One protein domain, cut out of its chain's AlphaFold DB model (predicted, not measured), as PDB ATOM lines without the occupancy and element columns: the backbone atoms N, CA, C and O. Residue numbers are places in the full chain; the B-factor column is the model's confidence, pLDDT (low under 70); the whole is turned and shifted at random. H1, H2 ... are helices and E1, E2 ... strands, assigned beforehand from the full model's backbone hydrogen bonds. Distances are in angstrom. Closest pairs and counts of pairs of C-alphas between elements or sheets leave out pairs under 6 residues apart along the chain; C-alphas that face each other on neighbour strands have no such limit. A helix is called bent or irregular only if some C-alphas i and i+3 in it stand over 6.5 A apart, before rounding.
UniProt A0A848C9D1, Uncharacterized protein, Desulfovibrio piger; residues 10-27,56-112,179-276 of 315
ATOM      1  N   GLN A  10      -9.234 -43.934  45.119       41.31
ATOM      2  CA  GLN A  10      -9.072 -43.580  43.693       41.31
ATOM      3  C   GLN A  10      -7.637 -43.252  43.258       41.31
ATOM      4  O   GLN A  10      -7.230 -43.721  42.193       41.31
ATOM      5  N   ASP A  11      -6.840 -42.568  44.084       41.38
ATOM      6  CA  ASP A  11      -5.407 -42.380  43.795       41.38
ATOM      7  C   ASP A  11      -4.616 -43.676  43.983       41.38
ATOM      8  O   ASP A  11      -3.729 -43.987  43.186       41.38
ATOM      9  N   GLN A  12      -5.036 -44.511  44.941       39.81
ATOM     10  CA  GLN A  12      -4.483 -45.852  45.097       39.81
ATOM     11  C   GLN A  12      -4.669 -46.669  43.817       39.81
ATOM     12  O   GLN A  12      -3.717 -47.278  43.366       39.81
ATOM     13  N   GLY A  13      -5.834 -46.653  43.160       43.53
ATOM     14  CA  GLY A  13      -6.074 -47.460  41.953       43.53
ATOM     15  C   GLY A  13      -5.146 -47.144  40.767       43.53
ATOM     16  O   GLY A  13      -4.748 -48.053  40.035       43.53
ATOM     17  N   LYS A  14      -4.781 -45.870  40.589       48.19
ATOM     18  CA  LYS A  14      -3.917 -45.398  39.492       48.19
ATOM     19  C   LYS A  14      -2.444 -45.660  39.770       48.19
ATOM     20  O   LYS A  14      -1.747 -46.233  38.932       48.19
ATOM     21  N   GLU A  15      -2.002 -45.344  40.984       53.31
ATOM     22  CA  GLU A  15      -0.660 -45.684  41.443       53.31
ATOM     23  C   GLU A  15      -0.471 -47.210  41.490       53.31
ATOM     24  O   GLU A  15       0.577 -47.719  41.103       53.31
ATOM     25  N   LEU A  16      -1.517 -47.967  41.844       59.00
ATOM     26  CA  LEU A  16      -1.545 -49.429  41.778       59.00
ATOM     27  C   LEU A  16      -1.432 -49.946  40.346       59.00
ATOM     28  O   LEU A  16      -0.840 -51.002  40.167       59.00
ATOM     29  N   LEU A  17      -1.954 -49.257  39.323       63.06
ATOM     30  CA  LEU A  17      -1.787 -49.691  37.931       63.06
ATOM     31  C   LEU A  17      -0.329 -49.550  37.489       63.06
ATOM     32  O   LEU A  17       0.228 -50.513  36.962       63.06
ATOM     33  N   VAL A  18       0.288 -48.390  37.731       64.25
ATOM     34  CA  VAL A  18       1.703 -48.151  37.404       64.25
ATOM     35  C   VAL A  18       2.591 -49.098  38.212       64.25
ATOM     36  O   VAL A  18       3.382 -49.829  37.623       64.25
ATOM     37  N   LYS A  19       2.381 -49.211  39.531       65.62
ATOM     38  CA  LYS A  19       3.113 -50.149  40.403       65.62
ATOM     39  C   LYS A  19       2.871 -51.613  40.035       65.62
ATOM     40  O   LYS A  19       3.791 -52.422  40.119       65.62
ATOM     41  N   ALA A  20       1.670 -51.996  39.597       65.12
ATOM     42  CA  ALA A  20       1.397 -53.357  39.136       65.12
ATOM     43  C   ALA A  20       2.065 -53.649  37.791       65.12
ATOM     44  O   ALA A  20       2.544 -54.766  37.588       65.12
ATOM     45  N   GLN A  21       2.109 -52.679  36.872       66.50
ATOM     46  CA  GLN A  21       2.852 -52.812  35.620       66.50
ATOM     47  C   GLN A  21       4.353 -52.891  35.887       66.50
ATOM     48  O   GLN A  21       4.978 -53.839  35.424       66.50
ATOM     49  N   GLN A  22       4.889 -52.004  36.726       67.25
ATOM     50  CA  GLN A  22       6.274 -52.027  37.192       67.25
ATOM     51  C   GLN A  22       6.610 -53.362  37.871       67.25
ATOM     52  O   GLN A  22       7.577 -54.013  37.504       67.25
ATOM     53  N   GLY A  23       5.777 -53.850  38.792       61.59
ATOM     54  CA  GLY A  23       6.000 -55.113  39.500       61.59
ATOM     55  C   GLY A  23       5.870 -56.361  38.618       61.59
ATOM     56  O   GLY A  23       6.585 -57.339  38.827       61.59
ATOM     57  N   ARG A  24       4.977 -56.365  37.617       66.00
ATOM     58  CA  ARG A  24       4.929 -57.426  36.589       66.00
ATOM     59  C   ARG A  24       6.130 -57.357  35.656       66.00
ATOM     60  O   ARG A  24       6.587 -58.399  35.193       66.00
ATOM     61  N   PHE A  25       6.599 -56.149  35.372       65.88
ATOM     62  CA  PHE A  25       7.728 -55.904  34.498       65.88
ATOM     63  C   PHE A  25       9.040 -56.312  35.153       65.88
ATOM     64  O   PHE A  25       9.696 -57.171  34.587       65.88
ATOM     65  N   LEU A  26       9.360 -55.814  36.356       63.59
ATOM     66  CA  LEU A  26      10.574 -56.145  37.122       63.59
ATOM     67  C   LEU A  26      10.787 -57.662  37.281       63.59
ATOM     68  O   LEU A  26      11.913 -58.127  37.382       63.59
ATOM     69  N   LYS A  27       9.711 -58.458  37.232       63.84
ATOM     70  CA  LYS A  27       9.762 -59.932  37.252       63.84
ATOM     71  C   LYS A  27      10.125 -60.592  35.913       63.84
ATOM     72  O   LYS A  27      10.421 -61.778  35.901       63.84
ATOM     73  N   ASP A  56      20.659 -41.846  28.029       78.44
ATOM     74  CA  ASP A  56      20.299 -41.673  29.437       78.44
ATOM     75  C   ASP A  56      18.985 -40.918  29.646       78.44
ATOM     76  O   ASP A  56      18.471 -40.878  30.766       78.44
ATOM     77  N   VAL A  57      18.404 -40.359  28.581       81.88
ATOM     78  CA  VAL A  57      17.166 -39.569  28.585       81.88
ATOM     79  C   VAL A  57      16.158 -40.116  27.577       81.88
ATOM     80  O   VAL A  57      16.512 -40.804  26.626       81.88
ATOM     81  N   ALA A  58      14.874 -39.835  27.815       85.69
ATOM     82  CA  ALA A  58      13.810 -40.118  26.855       85.69
ATOM     83  C   ALA A  58      13.227 -38.796  26.359       85.69
ATOM     84  O   ALA A  58      13.034 -37.879  27.159       85.69
ATOM     85  N   PHE A  59      12.944 -38.700  25.062       88.12
ATOM     86  CA  PHE A  59      12.506 -37.450  24.445       88.12
ATOM     87  C   PHE A  59      10.997 -37.310  24.514       88.12
ATOM     88  O   PHE A  59      10.256 -38.231  24.172       88.12
ATOM     89  N   ASN A  60      10.517 -36.141  24.920       89.12
ATOM     90  CA  ASN A  60       9.090 -35.870  24.870       89.12
ATOM     91  C   ASN A  60       8.657 -35.654  23.418       89.12
ATOM     92  O   ASN A  60       9.300 -34.923  22.669       89.12
ATOM     93  N   ILE A  61       7.532 -36.250  23.035       90.81
ATOM     94  CA  ILE A  61       6.857 -35.938  21.779       90.81
ATOM     95  C   ILE A  61       5.569 -35.170  22.039       90.81
ATOM     96  O   ILE A  61       4.830 -35.432  22.997       90.81
ATOM     97  N   LYS A  62       5.271 -34.227  21.149       87.88
ATOM     98  CA  LYS A  62       4.061 -33.408  21.196       87.88
ATOM     99  C   LYS A  62       3.393 -33.384  19.832       87.88
ATOM    100  O   LYS A  62       4.034 -33.191  18.810       87.88
ATOM    101  N   ILE A  63       2.072 -33.526  19.828       89.19
ATOM    102  CA  ILE A  63       1.266 -33.263  18.636       89.19
ATOM    103  C   ILE A  63       0.909 -31.784  18.632       89.19
ATOM    104  O   ILE A  63       0.284 -31.274  19.572       89.19
ATOM    105  N   VAL A  64       1.323 -31.079  17.585       86.00
ATOM    106  CA  VAL A  64       1.137 -29.633  17.508       86.00
ATOM    107  C   VAL A  64      -0.287 -29.320  17.053       86.00
ATOM    108  O   VAL A  64      -0.661 -29.505  15.896       86.00
ATOM    109  N   GLN A  65      -1.092 -28.823  17.987       84.00
ATOM    110  CA  GLN A  65      -2.419 -28.278  17.726       84.00
ATOM    111  C   GLN A  65      -2.319 -26.883  17.086       84.00
ATOM    112  O   GLN A  65      -1.408 -26.130  17.443       84.00
ATOM    113  N   PRO A  66      -3.293 -26.470  16.252       80.25
ATOM    114  CA  PRO A  66      -3.377 -25.101  15.739       80.25
ATOM    115  C   PRO A  66      -3.329 -24.039  16.848       80.25
ATOM    116  O   PRO A  66      -2.677 -23.009  16.698       80.25
ATOM    117  N   GLY A  67      -3.951 -24.323  17.999       78.00
ATOM    118  CA  GLY A  67      -3.942 -23.439  19.169       78.00
ATOM    119  C   GLY A  67      -2.567 -23.242  19.819       78.00
ATOM    120  O   GLY A  67      -2.383 -22.272  20.534       78.00
ATOM    121  N   HIS A  68      -1.568 -24.091  19.561       78.94
ATOM    122  CA  HIS A  68      -0.219 -23.852  20.091       78.94
ATOM    123  C   HIS A  68       0.516 -22.734  19.341       78.94
ATOM    124  O   HIS A  68       1.428 -22.126  19.892       78.94
ATOM    125  N   VAL A  69       0.120 -22.426  18.100       81.12
ATOM    126  CA  VAL A  69       0.766 -21.377  17.292       81.12
ATOM    127  C   VAL A  69       0.508 -19.985  17.867       81.12
ATOM    128  O   VAL A  69       1.331 -19.084  17.705       81.12
ATOM    129  N   THR A  70      -0.619 -19.796  18.564       77.88
ATOM    130  CA  THR A  70      -0.904 -18.529  19.250       77.88
ATOM    131  C   THR A  70       0.027 -18.295  20.436       77.88
ATOM    132  O   THR A  70       0.308 -17.146  20.754       77.88
ATOM    133  N   GLU A  71       0.517 -19.368  21.059       73.50
ATOM    134  CA  GLU A  71       1.447 -19.320  22.192       73.50
ATOM    135  C   GLU A  71       2.906 -19.250  21.714       73.50
ATOM    136  O   GLU A  71       3.702 -18.507  22.282       73.50
ATOM    137  N   ASN A  72       3.252 -19.969  20.639       76.31
ATOM    138  CA  ASN A  72       4.586 -19.957  20.043       76.31
ATOM    139  C   ASN A  72       4.518 -20.005  18.504       76.31
ATOM    140  O   ASN A  72       4.174 -21.027  17.905       76.31
ATOM    141  N   LYS A  73       4.916 -18.903  17.854       82.44
ATOM    142  CA  LYS A  73       4.879 -18.757  16.388       82.44
ATOM    143  C   LYS A  73       5.840 -19.690  15.646       82.44
ATOM    144  O   LYS A  73       5.588 -19.968  14.476       82.44
ATOM    145  N   VAL A  74       6.889 -20.186  16.305       81.06
ATOM    146  CA  VAL A  74       7.847 -21.148  15.730       81.06
ATOM    147  C   VAL A  74       7.149 -22.464  15.371       81.06
ATOM    148  O   VAL A  74       7.504 -23.118  14.402       81.06
ATOM    149  N   LEU A  75       6.058 -22.808  16.065       82.62
ATOM    150  CA  LEU A  75       5.318 -24.055  15.849       82.62
ATOM    151  C   LEU A  75       4.449 -24.071  14.582       82.62
ATOM    152  O   LEU A  75       3.812 -25.085  14.294       82.62
ATOM    153  N   LYS A  76       4.385 -22.963  13.833       84.75
ATOM    154  CA  LYS A  76       3.474 -22.802  12.692       84.75
ATOM    155  C   LYS A  76       3.665 -23.883  11.624       84.75
ATOM    156  O   LYS A  76       2.674 -24.422  11.139       84.75
ATOM    157  N   ASP A  77       4.908 -24.235  11.311       85.69
ATOM    158  CA  ASP A  77       5.230 -25.210  10.256       85.69
ATOM    159  C   ASP A  77       5.137 -26.671  10.740       85.69
ATOM    160  O   ASP A  77       5.227 -27.626   9.957       85.69
ATOM    161  N   HIS A  78       4.881 -26.842  12.038       87.75
ATOM    162  CA  HIS A  78       4.730 -28.132  12.697       87.75
ATOM    163  C   HIS A  78       3.269 -28.459  13.032       87.75
ATOM    164  O   HIS A  78       3.012 -29.536  13.560       87.75
ATOM    165  N   VAL A  79       2.305 -27.574  12.732       87.81
ATOM    166  CA  VAL A  79       0.872 -27.824  12.970       87.81
ATOM    167  C   VAL A  79       0.432 -29.116  12.297       87.81
ATOM    168  O   VAL A  79       0.764 -29.365  11.143       87.81
ATOM    169  N   ALA A  80      -0.358 -29.909  13.025       88.12
ATOM    170  CA  ALA A  80      -0.811 -31.220  12.584       88.12
ATOM    171  C   ALA A  80       0.339 -32.187  12.270       88.12
ATOM    172  O   ALA A  80       0.184 -33.061  11.429       88.12
ATOM    173  N   LYS A  81       1.471 -32.047  12.971       91.81
ATOM    174  CA  LYS A  81       2.590 -32.990  12.944       91.81
ATOM    175  C   LYS A  81       2.977 -33.426  14.352       91.81
ATOM    176  O   LYS A  81       2.580 -32.821  15.358       91.81
ATOM    177  N   ILE A  82       3.754 -34.498  14.406       92.75
ATOM    178  CA  ILE A  82       4.384 -35.026  15.610       92.75
ATOM    179  C   ILE A  82       5.760 -34.380  15.718       92.75
ATOM    180  O   ILE A  82       6.597 -34.536  14.834       92.75
ATOM    181  N   LEU A  83       5.972 -33.631  16.789       90.19
ATOM    182  CA  LEU A  83       7.205 -32.919  17.083       90.19
ATOM    183  C   LEU A  83       7.983 -33.699  18.140       90.19
ATOM    184  O   LEU A  83       7.430 -33.982  19.208       90.19
ATOM    185  N   VAL A  84       9.236 -34.043  17.844       88.12
ATOM    186  CA  VAL A  84      10.165 -34.596  18.837       88.12
ATOM    187  C   VAL A  84      10.888 -33.426  19.490       88.12
ATOM    188  O   VAL A  84      11.562 -32.651  18.816       88.12
ATOM    189  N   ILE A  85      10.709 -33.269  20.799       84.19
ATOM    190  CA  ILE A  85      11.232 -32.126  21.542       84.19
ATOM    191  C   ILE A  85      12.635 -32.476  22.036       84.19
ATOM    192  O   ILE A  85      12.789 -33.217  23.009       84.19
ATOM    193  N   TYR A  86      13.640 -31.927  21.356       76.62
ATOM    194  CA  TYR A  86      15.038 -31.949  21.794       76.62
ATOM    195  C   TYR A  86      15.335 -30.778  22.746       76.62
ATOM    196  O   TYR A  86      15.862 -30.990  23.833       76.62
ATOM    197  N   ASP A  87      14.903 -29.570  22.372       72.75
ATOM    198  CA  ASP A  87      14.921 -28.346  23.184       72.75
ATOM    199  C   ASP A  87      13.680 -27.515  22.836       72.75
ATOM    200  O   ASP A  87      13.498 -27.156  21.677       72.75
ATOM    201  N   GLU A  88      12.833 -27.199  23.824       62.62
ATOM    202  CA  GLU A  88      11.560 -26.476  23.650       62.62
ATOM    203  C   GLU A  88      11.683 -25.123  22.929       62.62
ATOM    204  O   GLU A  88      10.694 -24.658  22.352       62.62
ATOM    205  N   ASN A  89      12.869 -24.509  22.934       63.56
ATOM    206  CA  ASN A  89      13.117 -23.204  22.324       63.56
ATOM    207  C   ASN A  89      13.871 -23.273  20.990       63.56
ATOM    208  O   ASN A  89      14.076 -22.231  20.363       63.56
ATOM    209  N   ASP A  90      14.271 -24.463  20.542       67.31
ATOM    210  CA  ASP A  90      15.028 -24.629  19.305       67.31
ATOM    211  C   ASP A  90      14.111 -24.518  18.066       67.31
ATOM    212  O   ASP A  90      13.182 -25.316  17.900       67.31
ATOM    213  N   PRO A  91      14.340 -23.544  17.165       58.56
ATOM    214  CA  PRO A  91      13.568 -23.394  15.936       58.56
ATOM    215  C   PRO A  91      13.886 -24.441  14.860       58.56
ATOM    216  O   PRO A  91      13.211 -24.464  13.834       58.56
ATOM    217  N   THR A  92      14.899 -25.287  15.060       65.69
ATOM    218  CA  THR A  92      15.301 -26.345  14.121       65.69
ATOM    219  C   THR A  92      14.673 -27.702  14.428       65.69
ATOM    220  O   THR A  92      15.002 -28.689  13.770       65.69
ATOM    221  N   GLN A  93      13.744 -27.761  15.389       71.94
ATOM    222  CA  GLN A  93      13.072 -29.004  15.747       71.94
ATOM    223  C   GLN A  93      12.454 -29.693  14.528       71.94
ATOM    224  O   GLN A  93      11.754 -29.099  13.707       71.94
ATOM    225  N   GLU A  94      12.668 -30.999  14.447       78.38
ATOM    226  CA  GLU A  94      12.102 -31.819  13.393       78.38
ATOM    227  C   GLU A  94      10.693 -32.280  13.761       78.38
ATOM    228  O   GLU A  94      10.435 -32.768  14.868       78.38
ATOM    229  N   SER A  95       9.776 -32.190  12.798       87.50
ATOM    230  CA  SER A  95       8.467 -32.819  12.907       87.50
ATOM    231  C   SER A  95       8.218 -33.807  11.781       87.50
ATOM    232  O   SER A  95       8.736 -33.680  10.673       87.50
ATOM    233  N   THR A  96       7.395 -34.801  12.083       91.44
ATOM    234  CA  THR A  96       7.031 -35.885  11.176       91.44
ATOM    235  C   THR A  96       5.523 -36.094  11.173       91.44
ATOM    236  O   THR A  96       4.833 -35.802  12.153       91.44
ATOM    237  N   ASP A  97       5.004 -36.614  10.067       90.88
ATOM    238  CA  ASP A  97       3.587 -36.953   9.924       90.88
ATOM    239  C   ASP A  97       3.252 -38.304  10.581       90.88
ATOM    240  O   ASP A  97       2.095 -38.574  10.914       90.88
ATOM    241  N   HIS A  98       4.263 -39.157  10.781       94.50
ATOM    242  CA  HIS A  98       4.101 -40.475  11.383       94.50
ATOM    243  C   HIS A  98       5.336 -40.933  12.167       94.50
ATOM    244  O   HIS A  98       6.444 -40.445  11.947       94.50
ATOM    245  N   LEU A  99       5.130 -41.890  13.074       95.12
ATOM    246  CA  LEU A  99       6.186 -42.610  13.785       95.12
ATOM    247  C   LEU A  99       5.888 -44.111  13.820       95.12
ATOM    248  O   LEU A  99       4.757 -44.511  14.119       95.12
ATOM    249  N   ASN A 100       6.919 -44.927  13.605       96.00
ATOM    250  CA  ASN A 100       6.871 -46.371  13.807       96.00
ATOM    251  C   ASN A 100       7.379 -46.705  15.211       96.00
ATOM    252  O   ASN A 100       8.531 -46.456  15.553       96.00
ATOM    253  N   LEU A 101       6.502 -47.242  16.052       94.81
ATOM    254  CA  LEU A 101       6.731 -47.351  17.486       94.81
ATOM    255  C   LEU A 101       6.702 -48.805  17.952       94.81
ATOM    256  O   LEU A 101       5.720 -49.530  17.749       94.81
ATOM    257  N   ALA A 102       7.736 -49.203  18.688       92.44
ATOM    258  CA  ALA A 102       7.682 -50.388  19.529       92.44
ATOM    259  C   ALA A 102       7.168 -49.992  20.930       92.44
ATOM    260  O   ALA A 102       7.624 -49.001  21.508       92.44
ATOM    261  N   PRO A 103       6.191 -50.724  21.499       83.69
ATOM    262  CA  PRO A 103       5.647 -50.387  22.809       83.69
ATOM    263  C   PRO A 103       6.682 -50.619  23.917       83.69
ATOM    264  O   PRO A 103       7.272 -51.696  23.998       83.69
ATOM    265  N   ILE A 104       6.839 -49.628  24.800       78.25
ATOM    266  CA  ILE A 104       7.608 -49.743  26.047       78.25
ATOM    267  C   ILE A 104       6.607 -49.973  27.189       78.25
ATOM    268  O   ILE A 104       6.358 -51.119  27.557       78.25
ATOM    269  N   THR A 105       5.967 -48.929  27.730       82.94
ATOM    270  CA  THR A 105       5.036 -49.069  28.870       82.94
ATOM    271  C   THR A 105       4.256 -47.791  29.166       82.94
ATOM    272  O   THR A 105       4.597 -46.719  28.678       82.94
ATOM    273  N   ILE A 106       3.237 -47.877  30.025       81.12
ATOM    274  CA  ILE A 106       2.717 -46.698  30.728       81.12
ATOM    275  C   ILE A 106       3.697 -46.369  31.857       81.12
ATOM    276  O   ILE A 106       3.989 -47.236  32.683       81.12
ATOM    277  N   VAL A 107       4.206 -45.137  31.875       76.62
ATOM    278  CA  VAL A 107       5.186 -44.663  32.873       76.62
ATOM    279  C   VAL A 107       4.565 -43.736  33.912       76.62
ATOM    280  O   VAL A 107       5.126 -43.553  34.984       76.62
ATOM    281  N   GLY A 108       3.388 -43.178  33.632       70.25
ATOM    282  CA  GLY A 108       2.698 -42.324  34.585       70.25
ATOM    283  C   GLY A 108       1.231 -42.132  34.249       70.25
ATOM    284  O   GLY A 108       0.820 -42.173  33.089       70.25
ATOM    285  N   THR A 109       0.443 -41.901  35.289       65.38
ATOM    286  CA  THR A 109      -0.944 -41.451  35.186       65.38
ATOM    287  C   THR A 109      -1.135 -40.340  36.200       65.38
ATOM    288  O   THR A 109      -0.824 -40.542  37.373       65.38
ATOM    289  N   SER A 110      -1.648 -39.194  35.778       60.28
ATOM    290  CA  SER A 110      -1.911 -38.058  36.661       60.28
ATOM    291  C   SER A 110      -3.285 -37.454  36.375       60.28
ATOM    292  O   SER A 110      -4.006 -37.853  35.454       60.28
ATOM    293  N   MET A 111      -3.682 -36.512  37.223       52.31
ATOM    294  CA  MET A 111      -4.821 -35.633  36.990       52.31
ATOM    295  C   MET A 111      -4.265 -34.216  36.888       52.31
ATOM    296  O   MET A 111      -3.584 -33.758  37.803       52.31
ATOM    297  N   ARG A 112      -4.523 -33.517  35.779       42.38
ATOM    298  CA  ARG A 112      -4.120 -32.112  35.659       42.38
ATOM    299  C   ARG A 112      -4.999 -31.255  36.567       42.38
ATOM    300  O   ARG A 112      -6.175 -31.050  36.260       42.38
ATOM    301  N   GLU A 179      -7.774 -36.446  33.010       64.50
ATOM    302  CA  GLU A 179      -6.832 -37.547  33.113       64.50
ATOM    303  C   GLU A 179      -5.681 -37.272  32.146       64.50
ATOM    304  O   GLU A 179      -5.903 -36.797  31.024       64.50
ATOM    305  N   GLU A 180      -4.468 -37.542  32.607       72.56
ATOM    306  CA  GLU A 180      -3.277 -37.572  31.777       72.56
ATOM    307  C   GLU A 180      -2.625 -38.945  31.911       72.56
ATOM    308  O   GLU A 180      -2.495 -39.492  33.009       72.56
ATOM    309  N   VAL A 181      -2.221 -39.515  30.779       77.19
ATOM    310  CA  VAL A 181      -1.506 -40.789  30.715       77.19
ATOM    311  C   VAL A 181      -0.206 -40.549  29.970       77.19
ATOM    312  O   VAL A 181      -0.225 -40.142  28.810       77.19
ATOM    313  N   THR A 182       0.921 -40.814  30.617       83.50
ATOM    314  CA  THR A 182       2.235 -40.766  29.980       83.50
ATOM    315  C   THR A 182       2.619 -42.171  29.548       83.50
ATOM    316  O   THR A 182       2.730 -43.088  30.369       83.50
ATOM    317  N   VAL A 183       2.813 -42.336  28.246       87.50
ATOM    318  CA  VAL A 183       3.188 -43.603  27.624       87.50
ATOM    319  C   VAL A 183       4.577 -43.463  27.026       87.50
ATOM    320  O   VAL A 183       4.873 -42.468  26.370       87.50
ATOM    321  N   ALA A 184       5.412 -44.466  27.250       90.75
ATOM    322  CA  ALA A 184       6.712 -44.596  26.630       90.75
ATOM    323  C   ALA A 184       6.637 -45.517  25.405       90.75
ATOM    324  O   ALA A 184       5.962 -46.557  25.427       90.75
ATOM    325  N   PHE A 185       7.389 -45.160  24.372       93.62
ATOM    326  CA  PHE A 185       7.603 -45.951  23.165       93.62
ATOM    327  C   PHE A 185       9.077 -45.908  22.768       93.62
ATOM    328  O   PHE A 185       9.822 -45.036  23.209       93.62
ATOM    329  N   PHE A 186       9.488 -46.842  21.923       93.94
ATOM    330  CA  PHE A 186      10.760 -46.775  21.222       93.94
ATOM    331  C   PHE A 186      10.480 -46.411  19.766       93.94
ATOM    332  O   PHE A 186       9.730 -47.127  19.096       93.94
ATOM    333  N   ASP A 187      11.037 -45.295  19.306       94.00
ATOM    334  CA  ASP A 187      10.995 -44.892  17.905       94.00
ATOM    335  C   ASP A 187      11.887 -45.839  17.101       94.00
ATOM    336  O   ASP A 187      13.110 -45.857  17.259       94.00
ATOM    337  N   MET A 188      11.259 -46.666  16.269       93.31
ATOM    338  CA  MET A 188      11.943 -47.672  15.470       93.31
ATOM    339  C   MET A 188      12.744 -47.053  14.332       93.31
ATOM    340  O   MET A 188      13.682 -47.695  13.879       93.31
ATOM    341  N   ASP A 189      12.440 -45.842  13.877       91.25
ATOM    342  CA  ASP A 189      13.159 -45.221  12.767       91.25
ATOM    343  C   ASP A 189      14.399 -44.492  13.297       91.25
ATOM    344  O   ASP A 189      15.517 -44.730  12.836       91.25
ATOM    345  N   ARG A 190      14.221 -43.676  14.344       90.19
ATOM    346  CA  ARG A 190      15.302 -42.886  14.966       90.19
ATOM    347  C   ARG A 190      16.122 -43.655  16.005       90.19
ATOM    348  O   ARG A 190      17.175 -43.182  16.412       90.19
ATOM    349  N   LYS A 191      15.647 -44.825  16.441       91.81
ATOM    350  CA  LYS A 191      16.248 -45.668  17.492       91.81
ATOM    351  C   LYS A 191      16.368 -44.985  18.862       91.81
ATOM    352  O   LYS A 191      17.307 -45.252  19.608       91.81
ATOM    353  N   ILE A 192      15.400 -44.141  19.220       90.69
ATOM    354  CA  ILE A 192      15.399 -43.390  20.486       90.69
ATOM    355  C   ILE A 192      14.180 -43.725  21.361       90.69
ATOM    356  O   ILE A 192      13.091 -43.988  20.840       90.69
ATOM    357  N   PRO A 193      14.312 -43.700  22.698       92.06
ATOM    358  CA  PRO A 193      13.167 -43.776  23.596       92.06
ATOM    359  C   PRO A 193      12.401 -42.445  23.600       92.06
ATOM    360  O   PRO A 193      12.982 -41.373  23.785       92.06
ATOM    361  N   ILE A 194      11.079 -42.516  23.453       92.31
ATOM    362  CA  ILE A 194      10.194 -41.349  23.438       92.31
ATOM    363  C   ILE A 194       9.068 -41.460  24.467       92.31
ATOM    364  O   ILE A 194       8.597 -42.553  24.797       92.31
ATOM    365  N   LEU A 195       8.603 -40.311  24.948       90.56
ATOM    366  CA  LEU A 195       7.504 -40.161  25.892       90.56
ATOM    367  C   LEU A 195       6.383 -39.336  25.272       90.56
ATOM    368  O   LEU A 195       6.595 -38.230  24.784       90.56
ATOM    369  N   MET A 196       5.161 -39.847  25.343       89.81
ATOM    370  CA  MET A 196       3.971 -39.151  24.884       89.81
ATOM    371  C   MET A 196       3.016 -38.928  26.048       89.81
ATOM    372  O   MET A 196       2.538 -39.883  26.667       89.81
ATOM    373  N   ARG A 197       2.692 -37.660  26.321       86.38
ATOM    374  CA  ARG A 197       1.667 -37.294  27.303       86.38
ATOM    375  C   ARG A 197       0.304 -37.173  26.628       86.38
ATOM    376  O   ARG A 197       0.041 -36.246  25.864       86.38
ATOM    377  N   LEU A 198      -0.581 -38.107  26.938       82.88
ATOM    378  CA  LEU A 198      -1.933 -38.188  26.404       82.88
ATOM    379  C   LEU A 198      -2.921 -37.521  27.352       82.88
ATOM    380  O   LEU A 198      -2.917 -37.797  28.545       82.88
ATOM    381  N   HIS A 199      -3.809 -36.696  26.810       75.69
ATOM    382  CA  HIS A 199      -4.895 -36.059  27.552       75.69
ATOM    383  C   HIS A 199      -6.117 -35.860  26.644       75.69
ATOM    384  O   HIS A 199      -6.007 -35.833  25.417       75.69
ATOM    385  N   GLY A 200      -7.307 -35.725  27.234       72.94
ATOM    386  CA  GLY A 200      -8.542 -35.472  26.478       72.94
ATOM    387  C   GLY A 200      -8.852 -36.562  25.443       72.94
ATOM    388  O   GLY A 200      -8.901 -37.745  25.774       72.94
ATOM    389  N   THR A 201      -9.063 -36.178  24.180       73.25
ATOM    390  CA  THR A 201      -9.389 -37.114  23.085       73.25
ATOM    391  C   THR A 201      -8.252 -38.089  22.771       73.25
ATOM    392  O   THR A 201      -8.523 -39.219  22.361       73.25
ATOM    393  N   ALA A 202      -6.996 -37.722  23.050       79.69
ATOM    394  CA  ALA A 202      -5.836 -38.589  22.846       79.69
ATOM    395  C   ALA A 202      -5.873 -39.852  23.731       79.69
ATOM    396  O   ALA A 202      -5.440 -40.923  23.305       79.69
ATOM    397  N   ILE A 203      -6.465 -39.763  24.929       81.25
ATOM    398  CA  ILE A 203      -6.693 -40.934  25.796       81.25
ATOM    399  C   ILE A 203      -7.692 -41.898  25.150       81.25
ATOM    400  O   ILE A 203      -7.532 -43.115  25.230       81.25
ATOM    401  N   GLY A 204      -8.707 -41.371  24.460       80.62
ATOM    402  CA  GLY A 204      -9.658 -42.178  23.697       80.62
ATOM    403  C   GLY A 204      -8.971 -43.018  22.617       80.62
ATOM    404  O   GLY A 204      -9.235 -44.220  22.523       80.62
ATOM    405  N   ALA A 205      -8.051 -42.408  21.861       85.56
ATOM    406  CA  ALA A 205      -7.258 -43.083  20.833       85.56
ATOM    407  C   ALA A 205      -6.355 -44.179  21.423       85.56
ATOM    408  O   ALA A 205      -6.324 -45.305  20.924       85.56
ATOM    409  N   TRP A 206      -5.695 -43.900  22.546       87.38
ATOM    410  CA  TRP A 206      -4.896 -44.892  23.265       87.38
ATOM    411  C   TRP A 206      -5.727 -46.067  23.789       87.38
ATOM    412  O   TRP A 206      -5.374 -47.231  23.599       87.38
ATOM    413  N   ASN A 207      -6.892 -45.796  24.375       82.88
ATOM    414  CA  ASN A 207      -7.807 -46.846  24.822       82.88
ATOM    415  C   ASN A 207      -8.317 -47.700  23.647       82.88
ATOM    416  O   ASN A 207      -8.545 -48.903  23.802       82.88
ATOM    417  N   ALA A 208      -8.501 -47.100  22.466       84.50
ATOM    418  CA  ALA A 208      -8.835 -47.835  21.250       84.50
ATOM    419  C   ALA A 208      -7.690 -48.762  20.816       84.50
ATOM    420  O   ALA A 208      -7.954 -49.933  20.532       84.50
ATOM    421  N   LEU A 209      -6.439 -48.294  20.870       89.12
ATOM    422  CA  LEU A 209      -5.259 -49.125  20.622       89.12
ATOM    423  C   LEU A 209      -5.173 -50.305  21.595       89.12
ATOM    424  O   LEU A 209      -4.967 -51.440  21.184       89.12
ATOM    425  N   GLN A 210      -5.377 -50.081  22.893       85.25
ATOM    426  CA  GLN A 210      -5.334 -51.170  23.875       85.25
ATOM    427  C   GLN A 210      -6.380 -52.258  23.587       85.25
ATOM    428  O   GLN A 210      -6.117 -53.451  23.775       85.25
ATOM    429  N   ARG A 211      -7.572 -51.866  23.116       83.81
ATOM    430  CA  ARG A 211      -8.603 -52.813  22.670       83.81
ATOM    431  C   ARG A 211      -8.183 -53.529  21.389       83.81
ATOM    432  O   ARG A 211      -8.294 -54.754  21.333       83.81
ATOM    433  N   SER A 212      -7.672 -52.797  20.396       83.69
ATOM    434  CA  SER A 212      -7.226 -53.382  19.127       83.69
ATOM    435  C   SER A 212      -6.060 -54.351  19.329       83.69
ATOM    436  O   SER A 212      -6.053 -55.406  18.707       83.69
ATOM    437  N   TYR A 213      -5.164 -54.088  20.282       85.38
ATOM    438  CA  TYR A 213      -4.043 -54.961  20.634       85.38
ATOM    439  C   TYR A 213      -4.494 -56.350  21.098       85.38
ATOM    440  O   TYR A 213      -3.909 -57.363  20.713       85.38
ATOM    441  N   ARG A 214      -5.577 -56.440  21.886       83.62
ATOM    442  CA  ARG A 214      -6.140 -57.739  22.306       83.62
ATOM    443  C   ARG A 214      -6.671 -58.528  21.112       83.62
ATOM    444  O   ARG A 214      -6.424 -59.730  21.010       83.62
ATOM    445  N   THR A 215      -7.370 -57.849  20.207       85.75
ATOM    446  CA  THR A 215      -7.888 -58.451  18.975       85.75
ATOM    447  C   THR A 215      -6.746 -58.882  18.056       85.75
ATOM    448  O   THR A 215      -6.710 -60.036  17.632       85.75
ATOM    449  N   ALA A 216      -5.768 -58.005  17.821       85.12
ATOM    450  CA  ALA A 216      -4.589 -58.267  17.006       85.12
ATOM    451  C   ALA A 216      -3.784 -59.454  17.543       85.12
ATOM    452  O   ALA A 216      -3.408 -60.327  16.771       85.12
ATOM    453  N   LYS A 217      -3.617 -59.574  18.866       87.56
ATOM    454  CA  LYS A 217      -2.961 -60.730  19.495       87.56
ATOM    455  C   LYS A 217      -3.661 -62.052  19.164       87.56
ATOM    456  O   LYS A 217      -2.996 -63.046  18.872       87.56
ATOM    457  N   ASN A 218      -4.993 -62.078  19.189       87.19
ATOM    458  CA  ASN A 218      -5.758 -63.273  18.829       87.19
ATOM    459  C   ASN A 218      -5.637 -63.598  17.334       87.19
ATOM    460  O   ASN A 218      -5.454 -64.763  16.982       87.19
ATOM    461  N   VAL A 219      -5.687 -62.583  16.468       86.44
ATOM    462  CA  VAL A 219      -5.519 -62.742  15.014       86.44
ATOM    463  C   VAL A 219      -4.109 -63.221  14.665       86.44
ATOM    464  O   VAL A 219      -3.968 -64.163  13.888       86.44
ATOM    465  N   ALA A 220      -3.072 -62.639  15.269       88.00
ATOM    466  CA  ALA A 220      -1.684 -63.063  15.100       88.00
ATOM    467  C   ALA A 220      -1.526 -64.544  15.467       88.00
ATOM    468  O   ALA A 220      -1.021 -65.328  14.665       88.00
ATOM    469  N   ARG A 221      -2.091 -64.963  16.610       89.25
ATOM    470  CA  ARG A 221      -2.092 -66.369  17.034       89.25
ATOM    471  C   ARG A 221      -2.759 -67.293  16.010       89.25
ATOM    472  O   ARG A 221      -2.219 -68.358  15.727       89.25
ATOM    473  N   LEU A 222      -3.898 -66.898  15.432       91.12
ATOM    474  CA  LEU A 222      -4.564 -67.667  14.367       91.12
ATOM    475  C   LEU A 222      -3.693 -67.785  13.109       91.12
ATOM    476  O   LEU A 222      -3.660 -68.840  12.480       91.12
ATOM    477  N   LYS A 223      -2.944 -66.731  12.777       90.31
ATOM    478  CA  LYS A 223      -1.984 -66.701  11.664       90.31
ATOM    479  C   LYS A 223      -0.637 -67.367  11.984       90.31
ATOM    480  O   LYS A 223       0.257 -67.315  11.148       90.31
ATOM    481  N   ARG A 224      -0.479 -67.979  13.167       89.00
ATOM    482  CA  ARG A 224       0.795 -68.530  13.676       89.00
ATOM    483  C   ARG A 224       1.931 -67.491  13.723       89.00
ATOM    484  O   ARG A 224       3.093 -67.841  13.558       89.00
ATOM    485  N   LYS A 225       1.577 -66.225  13.950       88.81
ATOM    486  CA  LYS A 225       2.485 -65.084  14.128       88.81
ATOM    487  C   LYS A 225       2.488 -64.616  15.581       88.81
ATOM    488  O   LYS A 225       1.556 -64.898  16.343       88.81
ATOM    489  N   SER A 226       3.528 -63.889  15.967       88.62
ATOM    490  CA  SER A 226       3.614 -63.228  17.267       88.62
ATOM    491  C   SER A 226       2.996 -61.834  17.195       88.62
ATOM    492  O   SER A 226       3.034 -61.181  16.159       88.62
ATOM    493  N   ILE A 227       2.476 -61.326  18.316       88.62
ATOM    494  CA  ILE A 227       2.122 -59.899  18.399       88.62
ATOM    495  C   ILE A 227       3.365 -59.003  18.268       88.62
ATOM    496  O   ILE A 227       3.245 -57.867  17.837       88.62
ATOM    497  N   GLY A 228       4.555 -59.544  18.567       88.88
ATOM    498  CA  GLY A 228       5.835 -58.878  18.320       88.88
ATOM    499  C   GLY A 228       6.160 -58.690  16.835       88.88
ATOM    500  O   GLY A 228       6.974 -57.840  16.505       88.88
ATOM    501  N   ASP A 229       5.490 -59.407  15.923       91.06
ATOM    502  CA  ASP A 229       5.621 -59.154  14.481       91.06
ATOM    503  C   ASP A 229       4.910 -57.857  14.050       91.06
ATOM    504  O   ASP A 229       5.024 -57.452  12.898       91.06
ATOM    505  N   TYR A 230       4.153 -57.216  14.947       92.88
ATOM    506  CA  TYR A 230       3.420 -55.982  14.685       92.88
ATOM    507  C   TYR A 230       4.085 -54.801  15.393       92.88
ATOM    508  O   TYR A 230       4.600 -54.954  16.499       92.88
ATOM    509  N   PHE A 231       4.031 -53.618  14.791       93.94
ATOM    510  CA  PHE A 231       4.432 -52.350  15.396       93.94
ATOM    511  C   PHE A 231       3.239 -51.391  15.471       93.94
ATOM    512  O   PHE A 231       2.184 -51.628  14.871       93.94
ATOM    513  N   ILE A 232       3.383 -50.325  16.253       95.19
ATOM    514  CA  ILE A 232       2.374 -49.278  16.388       95.19
ATOM    515  C   ILE A 232       2.767 -48.139  15.460       95.19
ATOM    516  O   ILE A 232       3.784 -47.497  15.668       95.19
ATOM    517  N   GLU A 233       1.954 -47.862  14.457       95.56
ATOM    518  CA  GLU A 233       2.067 -46.629  13.695       95.56
ATOM    519  C   GLU A 233       1.268 -45.539  14.413       95.56
ATOM    520  O   GLU A 233       0.055 -45.679  14.623       95.56
ATOM    521  N   LEU A 234       1.946 -44.463  14.803       95.62
ATOM    522  CA  LEU A 234       1.312 -43.236  15.267       95.62
ATOM    523  C   LEU A 234       1.229 -42.263  14.094       95.62
ATOM    524  O   LEU A 234       2.248 -41.876  13.539       95.62
ATOM    525  N   THR A 235       0.013 -41.844  13.763       95.12
ATOM    526  CA  THR A 235      -0.280 -40.781  12.795       95.12
ATOM    527  C   THR A 235      -1.145 -39.712  13.452       95.12
ATOM    528  O   THR A 235      -1.549 -39.827  14.616       95.12
ATOM    529  N   VAL A 236      -1.434 -38.655  12.707       92.25
ATOM    530  CA  VAL A 236      -2.258 -37.533  13.145       92.25
ATOM    531  C   VAL A 236      -3.413 -37.332  12.175       92.25
ATOM    532  O   VAL A 236      -3.221 -37.263  10.966       92.25
ATOM    533  N   ASP A 237      -4.623 -37.243  12.719       88.62
ATOM    534  CA  ASP A 237      -5.824 -36.888  11.967       88.62
ATOM    535  C   ASP A 237      -6.181 -35.427  12.244       88.62
ATOM    536  O   ASP A 237      -6.326 -35.018  13.402       88.62
ATOM    537  N   TYR A 238      -6.295 -34.632  11.182       85.00
ATOM    538  CA  TYR A 238      -6.508 -33.195  11.262       85.00
ATOM    539  C   TYR A 238      -7.893 -32.804  10.753       85.00
ATOM    540  O   TYR A 238      -8.208 -32.911   9.572       85.00
ATOM    541  N   SER A 239      -8.700 -32.253  11.659       78.25
ATOM    542  CA  SER A 239     -10.073 -31.798  11.401       78.25
ATOM    543  C   SER A 239     -10.201 -30.268  11.421       78.25
ATOM    544  O   SER A 239     -11.192 -29.707  11.889       78.25
ATOM    545  N   GLY A 240      -9.167 -29.557  10.958       73.19
ATOM    546  CA  GLY A 240      -9.134 -28.091  10.884       73.19
ATOM    547  C   GLY A 240      -8.876 -27.399  12.228       73.19
ATOM    548  O   GLY A 240      -7.947 -26.614  12.358       73.19
ATOM    549  N   THR A 241      -9.672 -27.684  13.257       72.44
ATOM    550  CA  THR A 241      -9.498 -27.075  14.593       72.44
ATOM    551  C   THR A 241      -8.885 -28.020  15.617       72.44
ATOM    552  O   THR A 241      -8.337 -27.557  16.617       72.44
ATOM    553  N   TYR A 242      -8.911 -29.327  15.350       75.81
ATOM    554  CA  TYR A 242      -8.378 -30.349  16.244       75.81
ATOM    555  C   TYR A 242      -7.477 -31.317  15.489       75.81
ATOM    556  O   TYR A 242      -7.831 -31.791  14.405       75.81
ATOM    557  N   VAL A 243      -6.343 -31.642  16.102       81.31
ATOM    558  CA  VAL A 243      -5.447 -32.714  15.667       81.31
ATOM    559  C   VAL A 243      -5.570 -33.857  16.668       81.31
ATOM    560  O   VAL A 243      -5.373 -33.659  17.868       81.31
ATOM    561  N   THR A 244      -5.895 -35.056  16.202       85.25
ATOM    562  CA  THR A 244      -6.068 -36.231  17.066       85.25
ATOM    563  C   THR A 244      -5.015 -37.282  16.728       85.25
ATOM    564  O   THR A 244      -4.843 -37.587  15.550       85.25
ATOM    565  N   PRO A 245      -4.308 -37.864  17.716       90.88
ATOM    566  CA  PRO A 245      -3.458 -39.016  17.446       90.88
ATOM    567  C   PRO A 245      -4.288 -40.207  16.986       90.88
ATOM    568  O   PRO A 245      -5.309 -40.532  17.594       90.88
ATOM    569  N   VAL A 246      -3.793 -40.913  15.979       92.25
ATOM    570  CA  VAL A 246      -4.346 -42.183  15.522       92.25
ATOM    571  C   VAL A 246      -3.269 -43.244  15.660       92.25
ATOM    572  O   VAL A 246      -2.219 -43.175  15.027       92.25
ATOM    573  N   PHE A 247      -3.543 -44.233  16.506       92.94
ATOM    574  CA  PHE A 247      -2.667 -45.379  16.701       92.94
ATOM    575  C   PHE A 247      -3.207 -46.584  15.940       92.94
ATOM    576  O   PHE A 247      -4.321 -47.047  16.210       92.94
ATOM    577  N   THR A 248      -2.389 -47.140  15.056       92.75
ATOM    578  CA  THR A 248      -2.741 -48.312  14.253       92.75
ATOM    579  C   THR A 248      -1.713 -49.412  14.466       92.75
ATOM    580  O   THR A 248      -0.519 -49.150  14.504       92.75
ATOM    581  N   LEU A 249      -2.156 -50.663  14.597       92.75
ATOM    582  CA  LEU A 249      -1.238 -51.805  14.596       92.75
ATOM    583  C   LEU A 249      -0.999 -52.261  13.160       92.75
ATOM    584  O   LEU A 249      -1.945 -52.664  12.480       92.75
ATOM    585  N   LYS A 250       0.261 -52.229  12.728       92.19
ATOM    586  CA  LYS A 250       0.700 -52.691  11.409       92.19
ATOM    587  C   LYS A 250       1.638 -53.875  11.549       92.19
ATOM    588  O   LYS A 250       2.345 -54.002  12.540       92.19
ATOM    589  N   GLU A 251       1.587 -54.785  10.584       92.00
ATOM    590  CA  GLU A 251       2.519 -55.909  10.536       92.00
ATOM    591  C   GLU A 251       3.860 -55.426   9.978       92.00
ATOM    592  O   GLU A 251       3.879 -54.717   8.973       92.00
ATOM    593  N   GLY A 252       4.959 -55.792  10.633       90.81
ATOM    594  CA  GLY A 252       6.306 -55.427  10.218       90.81
ATOM    595  C   GLY A 252       6.720 -56.104   8.915       90.81
ATOM    596  O   GLY A 252       6.417 -57.279   8.681       90.81
ATOM    597  N   THR A 253       7.434 -55.363   8.072       89.56
ATOM    598  CA  THR A 253       8.062 -55.860   6.843       89.56
ATOM    599  C   THR A 253       9.578 -55.955   7.019       89.56
ATOM    600  O   THR A 253      10.115 -55.633   8.076       89.56
ATOM    601  N   ALA A 254      10.286 -56.402   5.978       85.62
ATOM    602  CA  ALA A 254      11.748 -56.385   5.970       85.62
ATOM    603  C   ALA A 254      12.334 -54.960   6.029       85.62
ATOM    604  O   ALA A 254      13.449 -54.791   6.501       85.62
ATOM    605  N   GLU A 255      11.588 -53.954   5.561       84.81
ATOM    606  CA  GLU A 255      12.029 -52.555   5.528       84.81
ATOM    607  C   GLU A 255      11.727 -51.835   6.845       84.81
ATOM    608  O   GLU A 255      12.583 -51.138   7.375       84.81
ATOM    609  N   THR A 256      10.527 -52.028   7.404       83.44
ATOM    610  CA  THR A 256      10.118 -51.356   8.651       83.44
ATOM    611  C   THR A 256      10.636 -52.055   9.905       83.44
ATOM    612  O   THR A 256      10.610 -51.481  10.989       83.44
ATOM    613  N   GLY A 257      11.023 -53.328   9.789       87.56
ATOM    614  CA  GLY A 257      11.287 -54.194  10.934       87.56
ATOM    615  C   GLY A 257      10.021 -54.519  11.735       87.56
ATOM    616  O   GLY A 257       8.897 -54.126  11.392       87.56
ATOM    617  N   LYS A 258      10.206 -55.276  12.817       92.75
ATOM    618  CA  LYS A 258       9.159 -55.723  13.743       92.75
ATOM    619  C   LYS A 258       9.420 -55.184  15.147       92.75
ATOM    620  O   LYS A 258      10.555 -54.909  15.523       92.75
ATOM    621  N   SER A 259       8.386 -55.100  15.989       90.75
ATOM    622  CA  SER A 259       8.594 -54.678  17.388       90.75
ATOM    623  C   SER A 259       9.387 -55.703  18.211       90.75
ATOM    624  O   SER A 259      10.046 -55.342  19.188       90.75
ATOM    625  N   SER A 260       9.369 -56.980  17.810       90.25
ATOM    626  CA  SER A 260      10.190 -58.037  18.410       90.25
ATOM    627  C   SER A 260      11.682 -57.737  18.339       90.25
ATOM    628  O   SER A 260      12.401 -58.049  19.287       90.25
ATOM    629  N   ASP A 261      12.117 -57.093  17.261       90.00
ATOM    630  CA  ASP A 261      13.528 -56.844  16.964       90.00
ATOM    631  C   ASP A 261      14.109 -55.855  17.991       90.00
ATOM    632  O   ASP A 261      15.242 -55.986  18.448       90.00
ATOM    633  N   TYR A 262      13.261 -54.952  18.495       90.44
ATOM    634  CA  TYR A 262      13.603 -53.964  19.519       90.44
ATOM    635  C   TYR A 262      13.207 -54.381  20.940       90.44
ATOM    636  O   TYR A 262      13.367 -53.612  21.882       90.44
ATOM    637  N   THR A 263      12.717 -55.605  21.165       88.62
ATOM    638  CA  THR A 263      12.204 -55.999  22.493       88.62
ATOM    639  C   THR A 263      13.269 -55.915  23.590       88.62
ATOM    640  O   THR A 263      12.956 -55.521  24.713       88.62
ATOM    641  N   ARG A 264      14.530 -56.263  23.299       88.50
ATOM    642  CA  ARG A 264      15.615 -56.213  24.296       88.50
ATOM    643  C   ARG A 264      15.965 -54.780  24.691       88.50
ATOM    644  O   ARG A 264      16.037 -54.494  25.882       88.50
ATOM    645  N   ILE A 265      16.101 -53.880  23.717       90.62
ATOM    646  CA  ILE A 265      16.386 -52.468  23.990       90.62
ATOM    647  C   ILE A 265      15.182 -51.757  24.627       90.62
ATOM    648  O   ILE A 265      15.355 -50.979  25.561       90.62
ATOM    649  N   CYS A 266      13.950 -52.111  24.245       90.00
ATOM    650  CA  CYS A 266      12.751 -51.655  24.948       90.00
ATOM    651  C   CYS A 266      12.794 -52.056  26.427       90.00
ATOM    652  O   CYS A 266      12.525 -51.222  27.283       90.00
ATOM    653  N   LYS A 267      13.168 -53.303  26.753       87.06
ATOM    654  CA  LYS A 267      13.315 -53.746  28.150       87.06
ATOM    655  C   LYS A 267      14.420 -52.993  28.896       87.06
ATOM    656  O   LYS A 267      14.198 -52.649  30.053       87.06
ATOM    657  N   TYR A 268      15.554 -52.718  28.250       88.31
ATOM    658  CA  TYR A 268      16.613 -51.875  28.817       88.31
ATOM    659  C   TYR A 268      16.059 -50.492  29.201       88.31
ATOM    660  O   TYR A 268      16.141 -50.084  30.359       88.31
ATOM    661  N   TYR A 269      15.380 -49.810  28.272       88.19
ATOM    662  CA  TYR A 269      14.799 -48.495  28.547       88.19
ATOM    663  C   TYR A 269      13.655 -48.539  29.562       88.19
ATOM    664  O   TYR A 269      13.546 -47.639  30.387       88.19
ATOM    665  N   MET A 270      12.820 -49.582  29.556       81.75
ATOM    666  CA  MET A 270      11.789 -49.776  30.580       81.75
ATOM    667  C   MET A 270      12.405 -49.875  31.979       81.75
ATOM    668  O   MET A 270      11.895 -49.246  32.902       81.75
ATOM    669  N   GLU A 271      13.492 -50.635  32.154       81.12
ATOM    670  CA  GLU A 271      14.180 -50.724  33.447       81.12
ATOM    671  C   GLU A 271      14.707 -49.359  33.880       81.12
ATOM    672  O   GLU A 271      14.406 -48.915  34.987       81.12
ATOM    673  N   LYS A 272      15.404 -48.648  32.989       80.88
ATOM    674  CA  LYS A 272      15.920 -47.307  33.282       80.88
ATOM    675  C   LYS A 272      14.800 -46.325  33.629       80.88
ATOM    676  O   LYS A 272      14.925 -45.596  34.605       80.88
ATOM    677  N   LEU A 273      13.680 -46.342  32.905       75.12
ATOM    678  CA  LEU A 273      12.525 -45.475  33.168       75.12
ATOM    679  C   LEU A 273      11.862 -45.761  34.523       75.12
ATOM    680  O   LEU A 273      11.435 -44.823  35.187       75.12
ATOM    681  N   PHE A 274      11.782 -47.025  34.949       67.50
ATOM    682  CA  PHE A 274      11.194 -47.397  36.243       67.50
ATOM    683  C   PHE A 274      12.156 -47.283  37.432       67.50
ATOM    684  O   PHE A 274      11.693 -47.265  38.572       67.50
ATOM    685  N   MET A 275      13.466 -47.250  37.178       66.12
ATOM    686  CA  MET A 275      14.502 -47.045  38.194       66.12
ATOM    687  C   MET A 275      14.866 -45.570  38.387       66.12
ATOM    688  O   MET A 275      15.519 -45.235  39.375       66.12
ATOM    689  N   ARG A 276      14.451 -44.677  37.479       59.56
ATOM    690  CA  ARG A 276      14.572 -43.234  37.703       59.56
ATOM    691  C   ARG A 276      13.759 -42.858  38.937       59.56
ATOM    692  O   ARG A 276      12.579 -43.199  39.042       59.56
TER     693      ARG A 276
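This is residues 10 to 27, 56 to 112 and 179 to 276 of the 315 residues of an uncharacterized protein of Desulfovibrio piger (UniProt A0A848C9D1). One seven-stranded sheet is strongly curled and folded back on itself at the bent strand E3, with E2, E1, E5 and E4 facing E6 and E7, and it wraps round part of the long helix H3. H4 packs on E3 and E4, H1 packs on E3, and the short H2 lies off the sheet. The 173 printed residues have four named helices and seven named strands, in the order H1 E1 H2 E2 E3 E4 E5 H3 E6 E7 H4. The sheet runs E2 E1 E5 E4 E3 E6 E7 and is mixed; the class is mixed, helices and strands. The whole is compact, with a radius of gyration of the C-alphas of 16.5 A, and spans 48 by 41 by 31 A.

Start with H1, residues 10 to 26, which is on the sheet; its closest C-alphas to E3, residues 98 to 112, are Val 18 and Gly 108, 6.5 A apart. Next, E1, residues 59 to 63, is antiparallel to E2, residues 82 to 85, with N 83 and O 62 2.8 A apart. H2, residues 73 to 78, is not on the sheet and is irregular: C-alphas 74 and 77 are 7.3 A apart. E3, which bends by 104 degrees at residue 102, is the hinge of this folded sheet, one sheet bent back on itself into two leaves that face each other, E2, E1, E5 and E4 facing E6 and E7. It is antiparallel to E4, residues 179 to 187, where N 182 and O 108 are 2.8 A apart. E4 and E5, residues 192 to 199, form a hairpin, with N 194 and O 185 at 2.8 A; E5 is parallel to E1, with N 61 and O 195 at 2.8 A. The sheet curls round H3, residues 201 to 222, whose closest C-alphas to E7, residues 243 to 251, are Ala 202 and Pro 245, 5.9 A apart. E6, residues 230 to 238, is antiparallel to E3, with N 101 and O 232 at 2.8 A, and makes a hairpin with E7, with N 233 and O 248 at 2.8 A. H4, residues 263 to 275, lies over E4 and E3 at a height over the sheet of 8.7 A. In H4 every O i to N i+4 pair is within hydrogen-bond range, against 12 of 13 in H1, 17 of 18 in H3 and 0 of 2 in H2, where 2 of 3 O i to N i+3 pairs are.

Find C-alpha 10 at (-9.072, -43.580, 43.693); H1 runs 24.2 A from there. E3 spans 27.0 A, H3 32.1 A, and E6 and E7 25.1 A each. H4 ends at C-alpha 275, (14.502, -47.045, 38.194).

The C-alphas farthest apart, those of Thr 70 and Arg 224, are 50.3 A apart. Residues 28 to 55 and 113 to 178 are not printed; the gaps between C-alphas are 22.5 A and 6.6 A. The links E2 to E3 and E7 to H4 are long. Model pLDDT is under 70 at residues 10 to 27, 88 to 92, 109 to 112, 179 and 274 to 276.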